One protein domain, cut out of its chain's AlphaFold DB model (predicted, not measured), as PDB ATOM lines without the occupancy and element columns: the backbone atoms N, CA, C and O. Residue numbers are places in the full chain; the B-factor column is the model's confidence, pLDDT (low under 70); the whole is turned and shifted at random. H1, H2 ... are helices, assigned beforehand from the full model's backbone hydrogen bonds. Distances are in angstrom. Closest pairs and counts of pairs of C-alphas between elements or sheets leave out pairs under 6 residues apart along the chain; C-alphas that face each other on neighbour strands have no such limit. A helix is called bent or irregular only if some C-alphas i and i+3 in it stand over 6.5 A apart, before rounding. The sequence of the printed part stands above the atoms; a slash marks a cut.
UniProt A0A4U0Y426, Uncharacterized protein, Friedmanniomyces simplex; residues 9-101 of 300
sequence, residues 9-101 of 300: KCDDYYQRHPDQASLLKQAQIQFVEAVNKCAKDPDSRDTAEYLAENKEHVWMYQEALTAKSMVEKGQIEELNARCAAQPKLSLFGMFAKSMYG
ATOM      1  N   LYS A   9     -21.003  11.706  37.666       62.81
ATOM      2  CA  LYS A   9     -21.627  10.400  37.378       62.81
ATOM      3  C   LYS A   9     -21.876  10.170  35.885       62.81
ATOM      4  O   LYS A   9     -21.829   9.036  35.428       62.81
ATOM      5  N   CYS A  10     -22.153  11.238  35.148       66.62
ATOM      6  CA  CYS A  10     -22.320  11.215  33.703       66.62
ATOM      7  C   CYS A  10     -20.953  11.085  33.021       66.62
ATOM      8  O   CYS A  10     -20.789  10.226  32.165       66.62
ATOM      9  N   ASP A  11     -19.938  11.809  33.504       65.69
ATOM     10  CA  ASP A  11     -18.550  11.693  33.032       65.69
ATOM     11  C   ASP A  11     -17.995  10.263  33.216       65.69
ATOM     12  O   ASP A  11     -17.402   9.695  32.300       65.69
ATOM     13  N   ASP A  12     -18.242   9.649  34.377       68.56
ATOM     14  CA  ASP A  12     -17.868   8.261  34.681       68.56
ATOM     15  C   ASP A  12     -18.635   7.243  33.813       68.56
ATOM     16  O   ASP A  12     -18.071   6.245  33.367       68.56
ATOM     17  N   TYR A  13     -19.905   7.517  33.494       67.12
ATOM     18  CA  TYR A  13     -20.683   6.700  32.558       67.12
ATOM     19  C   TYR A  13     -20.146   6.809  31.120       67.12
ATOM     20  O   TYR A  13     -19.954   5.786  30.462       67.12
ATOM     21  N   TYR A  14     -19.834   8.021  30.643       67.56
ATOM     22  CA  TYR A  14     -19.253   8.259  29.316       67.56
ATOM     23  C   TYR A  14     -17.942   7.502  29.105       67.56
ATOM     24  O   TYR A  14     -17.705   6.974  28.019       67.56
ATOM     25  N   GLN A  15     -17.097   7.421  30.136       71.06
ATOM     26  CA  GLN A  15     -15.845   6.667  30.063       71.06
ATOM     27  C   GLN A  15     -16.067   5.160  29.892       71.06
ATOM     28  O   GLN A  15     -15.242   4.488  29.277       71.06
ATOM     29  N   ARG A  16     -17.172   4.625  30.421       72.81
ATOM     30  CA  ARG A  16     -17.494   3.191  30.366       72.81
ATOM     31  C   ARG A  16     -18.286   2.793  29.122       72.81
ATOM     32  O   ARG A  16     -18.246   1.625  28.749       72.81
ATOM     33  N   HIS A  17     -18.972   3.743  28.487       67.75
ATOM     34  CA  HIS A  17     -19.879   3.504  27.357       67.75
ATOM     35  C   HIS A  17     -19.626   4.489  26.197       67.75
ATOM     36  O   HIS A  17     -20.479   5.332  25.895       67.75
ATOM     37  N   PRO A  18     -18.450   4.426  25.540       69.88
ATOM     38  CA  PRO A  18     -18.090   5.353  24.463       69.88
ATOM     39  C   PRO A  18     -18.991   5.224  23.223       69.88
ATOM     40  O   PRO A  18     -19.176   6.187  22.486       69.88
ATOM     41  N   ASP A  19     -19.589   4.054  23.010       71.50
ATOM     42  CA  ASP A  19     -20.568   3.759  21.962       71.50
ATOM     43  C   ASP A  19     -21.900   4.506  22.151       71.50
ATOM     44  O   ASP A  19     -22.586   4.802  21.174       71.50
ATOM     45  N   GLN A  20     -22.237   4.886  23.387       63.19
ATOM     46  CA  GLN A  20     -23.440   5.662  23.710       63.19
ATOM     47  C   GLN A  20     -23.190   7.176  23.774       63.19
ATOM     48  O   GLN A  20     -24.114   7.953  24.036       63.19
ATOM     49  N   ALA A  21     -21.957   7.623  23.513       64.88
ATOM     50  CA  ALA A  21     -21.557   9.014  23.695       64.88
ATOM     51  C   ALA A  21     -22.376  10.005  22.848       64.88
ATOM     52  O   ALA A  21     -22.656  11.113  23.304       64.88
ATOM     53  N   SER A  22     -22.795   9.622  21.637       65.06
ATOM     54  CA  SER A  22     -23.598  10.477  20.751       65.06
ATOM     55  C   SER A  22     -25.010  10.729  21.297       65.06
ATOM     56  O   SER A  22     -25.438  11.881  21.378       65.06
ATOM     57  N   LEU A  23     -25.704   9.672  21.733       60.59
ATOM     58  CA  LEU A  23     -27.054   9.741  22.306       60.59
ATOM     59  C   LEU A  23     -27.073  10.564  23.598       60.59
ATOM     60  O   LEU A  23     -27.930  11.423  23.800       60.59
ATOM     61  N   LEU A  24     -26.087  10.342  24.463       66.56
ATOM     62  CA  LEU A  24     -25.992  11.040  25.742       66.56
ATOM     63  C   LEU A  24     -25.601  12.509  25.570       66.56
ATOM     64  O   LEU A  24     -26.143  13.366  26.268       66.56
ATOM     65  N   LYS A  25     -24.750  12.831  24.585       70.38
ATOM     66  CA  LYS A  25     -24.438  14.221  24.226       70.38
ATOM     67  C   LYS A  25     -25.695  14.972  23.787       70.38
ATOM     68  O   LYS A  25     -25.876  16.130  24.156       70.38
ATOM     69  N   GLN A  26     -26.582  14.322  23.038       69.88
ATOM     70  CA  GLN A  26     -27.852  14.918  22.623       69.88
ATOM     71  C   GLN A  26     -28.788  15.156  23.815       69.88
ATOM     72  O   GLN A  26     -29.361  16.239  23.936       69.88
ATOM     73  N   ALA A  27     -28.885  14.197  24.735       70.44
ATOM     74  CA  ALA A  27     -29.653  14.367  25.966       70.44
ATOM     75  C   ALA A  27     -29.087  15.505  26.842       70.44
ATOM     76  O   ALA A  27     -29.840  16.345  27.334       70.44
ATOM     77  N   GLN A  28     -27.761  15.612  26.957       75.69
ATOM     78  CA  GLN A  28     -27.097  16.715  27.654       75.69
ATOM     79  C   GLN A  28     -27.429  18.076  27.022       75.69
ATOM     80  O   GLN A  28     -27.700  19.032  27.748       75.69
ATOM     81  N   ILE A  29     -27.447  18.171  25.688       79.44
ATOM     82  CA  ILE A  29     -27.855  19.393  24.976       79.44
ATOM     83  C   ILE A  29     -29.298  19.764  25.332       79.44
ATOM     84  O   ILE A  29     -29.545  20.916  25.681       79.44
ATOM     85  N   GLN A  30     -30.230  18.806  25.316       79.56
ATOM     86  CA  GLN A  30     -31.635  19.067  25.650       79.56
ATOM     87  C   GLN A  30     -31.816  19.547  27.093       79.56
ATOM     88  O   GLN A  30     -32.570  20.491  27.332       79.56
ATOM     89  N   PHE A  31     -31.101  18.957  28.055       82.44
ATOM     90  CA  PHE A  31     -31.161  19.424  29.440       82.44
ATOM     91  C   PHE A  31     -30.612  20.837  29.589       82.44
ATOM     92  O   PHE A  31     -31.249  21.669  30.235       82.44
ATOM     93  N   VAL A  32     -29.467  21.133  28.965       84.88
ATOM     94  CA  VAL A  32     -28.881  22.480  28.987       84.88
ATOM     95  C   VAL A  32     -29.811  23.493  28.313       84.88
ATOM     96  O   VAL A  32     -29.961  24.608  28.811       84.88
ATOM     97  N   GLU A  33     -30.484  23.125  27.224       84.12
ATOM     98  CA  GLU A  33     -31.467  23.985  26.564       84.12
ATOM     99  C   GLU A  33     -32.684  24.255  27.465       84.12
ATOM    100  O   GLU A  33     -33.100  25.405  27.610       84.12
ATOM    101  N   ALA A  34     -33.230  23.222  28.118       83.81
ATOM    102  CA  ALA A  34     -34.375  23.350  29.020       83.81
ATOM    103  C   ALA A  34     -34.080  24.295  30.198       83.81
ATOM    104  O   ALA A  34     -34.860  25.208  30.474       83.81
ATOM    105  N   VAL A  35     -32.919  24.150  30.844       87.19
ATOM    106  CA  VAL A  35     -32.535  25.049  31.947       87.19
ATOM    107  C   VAL A  35     -32.217  26.463  31.465       87.19
ATOM    108  O   VAL A  35     -32.499  27.419  32.183       87.19
ATOM    109  N   ASN A  36     -31.695  26.637  30.244       85.69
ATOM    110  CA  ASN A  36     -31.490  27.968  29.663       85.69
ATOM    111  C   ASN A  36     -32.816  28.661  29.323       85.69
ATOM    112  O   ASN A  36     -32.919  29.876  29.502       85.69
ATOM    113  N   LYS A  37     -33.844  27.913  28.895       85.75
ATOM    114  CA  LYS A  37     -35.212  28.436  28.749       85.75
ATOM    115  C   LYS A  37     -35.767  28.901  30.094       85.75
ATOM    116  O   LYS A  37     -36.263  30.017  30.174       85.75
ATOM    117  N   CYS A  38     -35.591  28.112  31.153       86.75
ATOM    118  CA  CYS A  38     -35.980  28.519  32.507       86.75
ATOM    119  C   CYS A  38     -35.215  29.772  32.974       86.75
ATOM    120  O   CYS A  38     -35.770  30.653  33.627       86.75
ATOM    121  N   ALA A  39     -33.923  29.882  32.640       87.88
ATOM    122  CA  ALA A  39     -33.087  31.031  32.999       87.88
ATOM    123  C   ALA A  39     -33.479  32.322  32.255       87.88
ATOM    124  O   ALA A  39     -33.133  33.425  32.695       87.88
ATOM    125  N   LYS A  40     -34.208  32.210  31.138       86.75
ATOM    126  CA  LYS A  40     -34.749  33.361  30.413       86.75
ATOM    127  C   LYS A  40     -35.752  34.118  31.279       86.75
ATOM    128  O   LYS A  40     -35.559  35.319  31.456       86.75
ATOM    129  N   ASP A  41     -36.694  33.386  31.878       86.69
ATOM    130  CA  ASP A  41     -37.775  33.903  32.724       86.69
ATOM    131  C   ASP A  41     -37.768  33.207  34.107       86.69
ATOM    132  O   ASP A  41     -38.527  32.256  34.344       86.69
ATOM    133  N   PRO A  42     -36.898  33.660  35.036       86.44
ATOM    134  CA  PRO A  42     -36.700  33.033  36.347       86.44
ATOM    135  C   PRO A  42     -37.952  32.996  37.223       86.44
ATOM    136  O   PRO A  42     -38.167  32.027  37.942       86.44
ATOM    137  N   ASP A  43     -38.779  34.037  37.130       87.19
ATOM    138  CA  ASP A  43     -39.969  34.219  37.966       87.19
ATOM    139  C   ASP A  43     -41.214  33.520  37.395       87.19
ATOM    140  O   ASP A  43     -42.316  33.653  37.934       87.19
ATOM    141  N   SER A  44     -41.076  32.802  36.275       89.94
ATOM    142  CA  SER A  44     -42.206  32.115  35.659       89.94
ATOM    143  C   SER A  44     -42.653  30.911  36.492       89.94
ATOM    144  O   SER A  44     -41.851  30.201  37.106       89.94
ATOM    145  N   ARG A  45     -43.963  30.650  36.473       88.00
ATOM    146  CA  ARG A  45     -44.547  29.455  37.089       88.00
ATOM    147  C   ARG A  45     -43.933  28.173  36.515       88.00
ATOM    148  O   ARG A  45     -43.627  27.267  37.280       88.00
ATOM    149  N   ASP A  46     -43.691  28.148  35.208       82.94
ATOM    150  CA  ASP A  46     -43.097  27.008  34.505       82.94
ATOM    151  C   ASP A  46     -41.667  26.725  34.997       82.94
ATOM    152  O   ASP A  46     -41.302  25.572  35.213       82.94
ATOM    153  N   THR A  47     -40.871  27.769  35.264       86.12
ATOM    154  CA  THR A  47     -39.540  27.630  35.880       86.12
ATOM    155  C   THR A  47     -39.639  27.036  37.287       86.12
ATOM    156  O   THR A  47     -38.862  26.146  37.640       86.12
ATOM    157  N   ALA A  48     -40.598  27.495  38.098       85.25
ATOM    158  CA  ALA A  48     -40.791  26.984  39.454       85.25
ATOM    159  C   ALA A  48     -41.242  25.510  39.468       85.25
ATOM    160  O   ALA A  48     -40.710  24.718  40.249       85.25
ATOM    161  N   GLU A  49     -42.178  25.130  38.592       86.06
ATOM    162  CA  GLU A  49     -42.648  23.746  38.437       86.06
ATOM    163  C   GLU A  49     -41.515  22.834  37.939       86.06
ATOM    164  O   GLU A  49     -41.235  21.802  38.554       86.06
ATOM    165  N   TYR A  50     -40.760  23.269  36.925       84.12
ATOM    166  CA  TYR A  50     -39.622  22.519  36.397       84.12
ATOM    167  C   TYR A  50     -38.568  22.207  37.470       84.12
ATOM    168  O   TYR A  50     -38.107  21.069  37.579       84.12
ATOM    169  N   LEU A  51     -38.185  23.196  38.284       85.19
ATOM    170  CA  LEU A  51     -37.171  23.016  39.331       85.19
ATOM    171  C   LEU A  51     -37.676  22.179  40.514       85.19
ATOM    172  O   LEU A  51     -36.872  21.523  41.183       85.19
ATOM    173  N   ALA A  52     -38.986  22.178  40.777       83.25
ATOM    174  CA  ALA A  52     -39.588  21.325  41.797       83.25
ATOM    175  C   ALA A  52     -39.537  19.840  41.401       83.25
ATOM    176  O   ALA A  52     -39.264  18.985  42.253       83.25
ATOM    177  N   GLU A  53     -39.758  19.550  40.116       80.31
ATOM    178  CA  GLU A  53     -39.736  18.201  39.542       80.31
ATOM    179  C   GLU A  53     -38.314  17.693  39.259       80.31
ATOM    180  O   GLU A  53     -38.049  16.503  39.412       80.31
ATOM    181  N   ASN A  54     -37.380  18.590  38.922       80.19
ATOM    182  CA  ASN A  54     -36.019  18.253  38.491       80.19
ATOM    183  C   ASN A  54     -34.967  18.843  39.445       80.19
ATOM    184  O   ASN A  54     -34.159  19.703  39.080       80.19
ATOM    185  N   LYS A  55     -34.970  18.389  40.702       80.69
ATOM    186  CA  LYS A  55     -34.091  18.925  41.765       80.69
ATOM    187  C   LYS A  55     -32.604  18.793  41.433       80.69
ATOM    188  O   LYS A  55     -31.786  19.623  41.820       80.69
ATOM    189  N   GLU A  56     -32.243  17.761  40.687       74.75
ATOM    190  CA  GLU A  56     -30.899  17.501  40.188       74.75
ATOM    191  C   GLU A  56     -30.450  18.464  39.078       74.75
ATOM    192  O   GLU A  56     -29.265  18.478  38.750       74.75
ATOM    193  N   HIS A  57     -31.355  19.273  38.515       81.75
ATOM    194  CA  HIS A  57     -31.043  20.315  37.531       81.75
ATOM    195  C   HIS A  57     -30.859  21.700  38.167       81.75
ATOM    196  O   HIS A  57     -30.474  22.639  37.474       81.75
ATOM    197  N   VAL A  58     -31.064  21.854  39.481       84.88
ATOM    198  CA  VAL A  58     -30.922  23.154  40.169       84.88
ATOM    199  C   VAL A  58     -29.527  23.754  39.974       84.88
ATOM    200  O   VAL A  58     -29.399  24.949  39.714       84.88
ATOM    201  N   TRP A  59     -28.473  22.937  40.031       85.56
ATOM    202  CA  TRP A  59     -27.110  23.415  39.784       85.56
ATOM    203  C   TRP A  59     -26.921  23.851  38.316       85.56
ATOM    204  O   TRP A  59     -26.299  24.877  38.059       85.56
ATOM    205  N   MET A  60     -27.511  23.131  37.350       87.19
ATOM    206  CA  MET A  60     -27.471  23.500  35.927       87.19
ATOM    207  C   MET A  60     -28.176  24.833  35.687       87.19
ATOM    208  O   MET A  60     -27.706  25.672  34.923       87.19
ATOM    209  N   TYR A  61     -29.305  25.037  36.356       89.75
ATOM    210  CA  TYR A  61     -30.057  26.279  36.300       89.75
ATOM    211  C   TYR A  61     -29.248  27.464  36.848       89.75
ATOM    212  O   TYR A  61     -29.180  28.512  36.206       89.75
ATOM    213  N   GLN A  62     -28.547  27.291  37.975       90.50
ATOM    214  CA  GLN A  62     -27.633  28.311  38.509       90.50
ATOM    215  C   GLN A  62     -26.487  28.634  37.537       90.50
ATOM    216  O   GLN A  62     -26.111  29.799  37.369       90.50
ATOM    217  N   GLU A  63     -25.955  27.620  36.854       91.31
ATOM    218  CA  GLU A  63     -24.930  27.810  35.829       91.31
ATOM    219  C   GLU A  63     -25.453  28.566  34.604       91.31
ATOM    220  O   GLU A  63     -24.785  29.479  34.110       91.31
ATOM    221  N   ALA A  64     -26.675  28.264  34.159       91.62
ATOM    222  CA  ALA A  64     -27.341  28.995  33.086       91.62
ATOM    223  C   ALA A  64     -27.577  30.471  33.457       91.62
ATOM    224  O   ALA A  64     -27.300  31.355  32.645       91.62
ATOM    225  N   LEU A  65     -28.000  30.762  34.695       92.50
ATOM    226  CA  LEU A  65     -28.140  32.137  35.197       92.50
ATOM    227  C   LEU A  65     -26.800  32.880  35.246       92.50
ATOM    228  O   LEU A  65     -26.724  34.052  34.876       92.50
ATOM    229  N   THR A  66     -25.733  32.199  35.665       93.62
ATOM    230  CA  THR A  66     -24.384  32.780  35.702       93.62
ATOM    231  C   THR A  66     -23.905  33.129  34.294       93.62
ATOM    232  O   THR A  66     -23.455  34.250  34.055       93.62
ATOM    233  N   ALA A  67     -24.056  32.201  33.343       92.25
ATOM    234  CA  ALA A  67     -23.687  32.420  31.950       92.25
ATOM    235  C   ALA A  67     -24.513  33.549  31.309       92.25
ATOM    236  O   ALA A  67     -23.935  34.424  30.665       92.25
ATOM    237  N   LYS A  68     -25.833  33.588  31.546       93.06
ATOM    238  CA  LYS A  68     -26.710  34.699  31.136       93.06
ATOM    239  C   LYS A  68     -26.193  36.035  31.670       93.06
ATOM    240  O   LYS A  68     -25.956  36.946  30.885       93.06
ATOM    241  N   SER A  69     -25.936  36.128  32.978       93.44
ATOM    242  CA  SER A  69     -25.470  37.371  33.603       93.44
ATOM    243  C   SER A  69     -24.130  37.847  33.037       93.44
ATOM    244  O   SER A  69     -23.969  39.040  32.789       93.44
ATOM    245  N   MET A  70     -23.180  36.936  32.800       92.50
ATOM    246  CA  MET A  70     -21.891  37.274  32.184       92.50
ATOM    247  C   MET A  70     -22.068  37.822  30.764       92.50
ATOM    248  O   MET A  70     -21.432  38.810  30.406       92.50
ATOM    249  N   VAL A  71     -22.957  37.225  29.966       92.81
ATOM    250  CA  VAL A  71     -23.243  37.700  28.605       92.81
ATOM    251  C   VAL A  71     -23.920  39.070  28.619       92.81
ATOM    252  O   VAL A  71     -23.483  39.964  27.898       92.81
ATOM    253  N   GLU A  72     -24.930  39.270  29.467       90.31
ATOM    254  CA  GLU A  72     -25.650  40.547  29.590       90.31
ATOM    255  C   GLU A  72     -24.744  41.690  30.082       90.31
ATOM    256  O   GLU A  72     -24.908  42.836  29.668       90.31
ATOM    257  N   LYS A  73     -23.745  41.382  30.919       92.62
ATOM    258  CA  LYS A  73     -22.715  42.332  31.377       92.62
ATOM    259  C   LYS A  73     -21.586  42.563  30.365       92.62
ATOM    260  O   LYS A  73     -20.702  43.373  30.630       92.62
ATOM    261  N   GLY A  74     -21.577  41.852  29.235       89.19
ATOM    262  CA  GLY A  74     -20.515  41.937  28.230       89.19
ATOM    263  C   GLY A  74     -19.203  41.244  28.617       89.19
ATOM    264  O   GLY A  74     -18.177  41.507  28.001       89.19
ATOM    265  N   GLN A  75     -19.209  40.345  29.605       92.88
ATOM    266  CA  GLN A  75     -18.036  39.600  30.090       92.88
ATOM    267  C   GLN A  75     -17.786  38.322  29.261       92.88
ATOM    268  O   GLN A  75     -17.692  37.212  29.793       92.88
ATOM    269  N   ILE A  76     -17.716  38.453  27.934       91.88
ATOM    270  CA  ILE A  76     -17.644  37.305  27.011       91.88
ATOM    271  C   ILE A  76     -16.307  36.561  27.128       91.88
ATOM    272  O   ILE A  76     -16.267  35.332  27.057       91.88
ATOM    273  N   GLU A  77     -15.217  37.288  27.344       91.00
ATOM    274  CA  GLU A  77     -13.860  36.767  27.506       91.00
ATOM    275  C   GLU A  77     -13.716  35.972  28.808       91.00
ATOM    276  O   GLU A  77     -13.098  34.908  28.822       91.00
ATOM    277  N   GLU A  78     -14.345  36.438  29.888       92.12
ATOM    278  CA  GLU A  78     -14.360  35.741  31.176       92.12
ATOM    279  C   GLU A  78     -15.183  34.450  31.094       92.12
ATOM    280  O   GLU A  78     -14.742  33.392  31.550       92.12
ATOM    281  N   LEU A  79     -16.334  34.501  30.413       91.50
ATOM    282  CA  LEU A  79     -17.125  33.313  30.107       91.50
ATOM    283  C   LEU A  79     -16.327  32.307  29.260       91.50
ATOM    284  O   LEU A  79     -16.347  31.112  29.551       91.50
ATOM    285  N   ASN A  80     -15.587  32.771  28.248       88.44
ATOM    286  CA  ASN A  80     -14.703  31.925  27.440       88.44
ATOM    287  C   ASN A  80     -13.630  31.238  28.286       88.44
ATOM    288  O   ASN A  80     -13.457  30.024  28.179       88.44
ATOM    289  N   ALA A  81     -12.935  31.995  29.139       90.62
ATOM    290  CA  ALA A  81     -11.908  31.456  30.023       90.62
ATOM    291  C   ALA A  81     -12.492  30.405  30.981       90.62
ATOM    292  O   ALA A  81     -11.914  29.332  31.161       90.62
ATOM    293  N   ARG A  82     -13.683  30.667  31.531       89.50
ATOM    294  CA  ARG A  82     -14.406  29.734  32.401       89.50
ATOM    295  C   ARG A  82     -14.780  28.439  31.674       89.50
ATOM    296  O   ARG A  82     -14.553  27.357  32.214       89.50
ATOM    297  N   CYS A  83     -15.304  28.530  30.452       88.19
ATOM    298  CA  CYS A  83     -15.645  27.366  29.630       88.19
ATOM    299  C   CYS A  83     -14.407  26.567  29.187       88.19
ATOM    300  O   CYS A  83     -14.485  25.345  29.090       88.19
ATOM    301  N   ALA A  84     -13.268  27.226  28.951       85.19
ATOM    302  CA  ALA A  84     -12.005  26.555  28.642       85.19
ATOM    303  C   ALA A  84     -11.436  25.811  29.864       85.19
ATOM    304  O   ALA A  84     -10.984  24.676  29.740       85.19
ATOM    305  N   ALA A  85     -11.507  26.421  31.053       87.75
ATOM    306  CA  ALA A  85     -11.079  25.799  32.306       87.75
ATOM    307  C   ALA A  85     -12.006  24.654  32.751       87.75
ATOM    308  O   ALA A  85     -11.569  23.725  33.429       87.75
ATOM    309  N   GLN A  86     -13.288  24.716  32.386       83.19
ATOM    310  CA  GLN A  86     -14.285  23.701  32.717       83.19
ATOM    311  C   GLN A  86     -15.081  23.304  31.467       83.19
ATOM    312  O   GLN A  86     -16.177  23.830  31.250       83.19
ATOM    313  N   PRO A  87     -14.591  22.334  30.669       79.69
ATOM    314  CA  PRO A  87     -15.223  21.943  29.405       79.69
ATOM    315  C   PRO A  87     -16.709  21.571  29.524       79.69
ATOM    316  O   PRO A  87     -17.496  21.874  28.629       79.69
ATOM    317  N   LYS A  88     -17.131  21.002  30.663       77.12
ATOM    318  CA  LYS A  88     -18.542  20.696  30.971       77.12
ATOM    319  C   LYS A  88     -19.469  21.923  30.976       77.12
ATOM    320  O   LYS A  88     -20.672  21.777  30.785       77.12
ATOM    321  N   LEU A  89     -18.920  23.123  31.179       83.94
ATOM    322  CA  LEU A  89     -19.657  24.389  31.159       83.94
ATOM    323  C   LEU A  89     -19.753  25.005  29.755       83.94
ATOM    324  O   LEU A  89     -20.465  25.990  29.564       83.94
ATOM    325  N   SER A  90     -19.053  24.445  28.763       85.62
ATOM    326  CA  SER A  90     -18.982  25.002  27.407       85.62
ATOM    327  C   SER A  90     -20.361  25.151  26.755       85.62
ATOM    328  O   SER A  90     -20.659  26.193  26.170       85.62
ATOM    329  N   LEU A  91     -21.249  24.165  26.941       84.69
ATOM    330  CA  LEU A  91     -22.617  24.225  26.413       84.69
ATOM    331  C   LEU A  91     -23.412  25.397  27.004       84.69
ATOM    332  O   LEU A  91     -24.069  26.117  26.260       84.69
ATOM    333  N   PHE A  92     -23.303  25.652  28.310       88.00
ATOM    334  CA  PHE A  92     -23.980  26.786  28.948       88.00
ATOM    335  C   PHE A  92     -23.501  28.120  28.373       88.00
ATOM    336  O   PHE A  92     -24.315  28.981  28.048       88.00
ATOM    337  N   GLY A  93     -22.187  28.272  28.185       87.75
ATOM    338  CA  GLY A  93     -21.622  29.471  27.571       87.75
ATOM    339  C   GLY A  93     -22.044  29.655  26.112       87.75
ATOM    340  O   GLY A  93     -22.327  30.776  25.691       87.75
ATOM    341  N   MET A  94     -22.129  28.569  25.339       87.44
ATOM    342  CA  MET A  94     -22.595  28.595  23.951       87.44
ATOM    343  C   MET A  94     -24.060  29.041  23.853       87.44
ATOM    344  O   MET A  94     -24.364  29.978  23.110       87.44
ATOM    345  N   PHE A  95     -24.950  28.427  24.639       87.75
ATOM    346  CA  PHE A  95     -26.368  28.790  24.670       87.75
ATOM    347  C   PHE A  95     -26.580  30.223  25.156       87.75
ATOM    348  O   PHE A  95     -27.306  30.978  24.512       87.75
ATOM    349  N   ALA A  96     -25.892  30.642  26.221       88.56
ATOM    350  CA  ALA A  96     -26.032  31.996  26.744       88.56
ATOM    351  C   ALA A  96     -25.641  33.061  25.708       88.56
ATOM    352  O   ALA A  96     -26.354  34.046  25.536       88.56
ATOM    353  N   LYS A  97     -24.550  32.859  24.958       88.38
ATOM    354  CA  LYS A  97     -24.159  33.782  23.879       88.38
ATOM    355  C   LYS A  97     -25.166  33.808  22.739       88.38
ATOM    356  O   LYS A  97     -25.451  34.876  22.213       88.38
ATOM    357  N   SER A  98     -25.690  32.647  22.351       87.31
ATOM    358  CA  SER A  98     -26.680  32.552  21.276       87.31
ATOM    359  C   SER A  98     -27.995  33.245  21.651       87.31
ATOM    360  O   SER A  98     -28.584  33.938  20.824       87.31
ATOM    361  N   MET A  99     -28.437  33.090  22.902       83.50
ATOM    362  CA  MET A  99     -29.727  33.599  23.374       83.50
ATOM    363  C   MET A  99     -29.682  35.057  23.845       83.50
ATOM    364  O   MET A  99     -30.638  35.792  23.610       83.50
ATOM    365  N   TYR A 100     -28.598  35.466  24.509       85.12
ATOM    366  CA  TYR A 100     -28.494  36.760  25.202       85.12
ATOM    367  C   TYR A 100     -27.375  37.650  24.663       85.12
ATOM    368  O   TYR A 100     -27.290  38.821  25.032       85.12
ATOM    369  N   GLY A 101     -26.501  37.121  23.803       83.44
ATOM    370  CA  GLY A 101     -25.453  37.916  23.185       83.44
ATOM    371  C   GLY A 101     -26.077  39.030  22.360       83.44
ATOM    372  O   GLY A 101     -27.007  38.800  21.581       83.44
TER     373      GLY A 101
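Overview. This is residues 9 to 101 of the 300 residues of an uncharacterized protein of Friedmanniomyces simplex (UniProt A0A4U0Y426). Three helices packed crosswise on one another, H4, H6 and the later part of the long helix H2, make the core, with H5 packed on H4 and H6 at one side and H3 on the opposite side. The early part of H2 reaches out from this body as an arm, and H1 folds back beside it; residues 15 to 20, at the turn between them, stick out. The printed part has 93 residues with six named helices, H1 to H6 in order along the chain, and no named strand; the class is all helix. It is compact, with a radius of gyration of the C-alphas of 13.8 A, and flat, spanning 39 by 33 by 17 A.

Arrangement. H2, residues 18 to 40, has a kink of 30 degrees near residue 25. With residues 32 to 39 alone it touches H4, residues 55 to 72, at a steep tilt of 65 degrees; the closest C-alphas, of Val 35 and Tyr 61, are 5.2 A apart. Residues 29 to 36 of H2 touch residues 91 to 96 of H6, residues 87 to 100, closest at the C-alphas of Val 32 and Phe 92, 6.5 A. H4 and H6 touch at a steep tilt of 56 degrees, with the C-alphas of Lys 68 and Ala 96 closest at 5.2 A. H5, residues 76 to 85, forms helical hairpins with H4, closest at the C-alphas of Met 70 and Leu 79, 6.5 A, and with H6, closest at those of Cys 83 and Ser 90, 4.7 A. H2 only just touches H3, residues 45 to 53, with 3 pairs of C-alphas within 8 A, and only at the corner by their link; the closest, of Cys 38 and Thr 47, are 5.0 A apart. H1, residues 9 to 16, is close to H2 but not clearly touching, with the C-alphas of Tyr 14 and Ala 21 6.1 A apart. H2 and H5 are apart. Every O i to N i+4 pair is within hydrogen-bond range in H1, H3 and H5; the counts are 17 of 19 in H2, 12 of 14 in H4 and 8 of 10 in H6.

Along the chain. H2 measures 33.1 A from C-alpha 18 to C-alpha 40 at (-34.749, 33.361, 30.413), H4 26.2 A and H6 20.3 A. H5 measures 14.3 A, H3 12.5 A and H1 10.9 A. H1 begins at C-alpha 9 (-21.627, 10.400, 37.378), and H6 ends at C-alpha 100 (-28.494, 36.760, 25.202). H2, H4 and H6 are irregular: C-alphas 19 and 22 are 7.5 A apart, 56 and 59 7.0 A, and 88 and 91 7.1 A.

Size, cuts and confidence. The two C-alphas farthest apart, of Asp 19 and Lys 73, are 39.8 A apart. The printed part has no cut, and its five links between named helices are tight. Mean pLDDT of the printed part is 82.7; residues 9 to 14, 17 to 18, 20 to 24 and 26 are under 70.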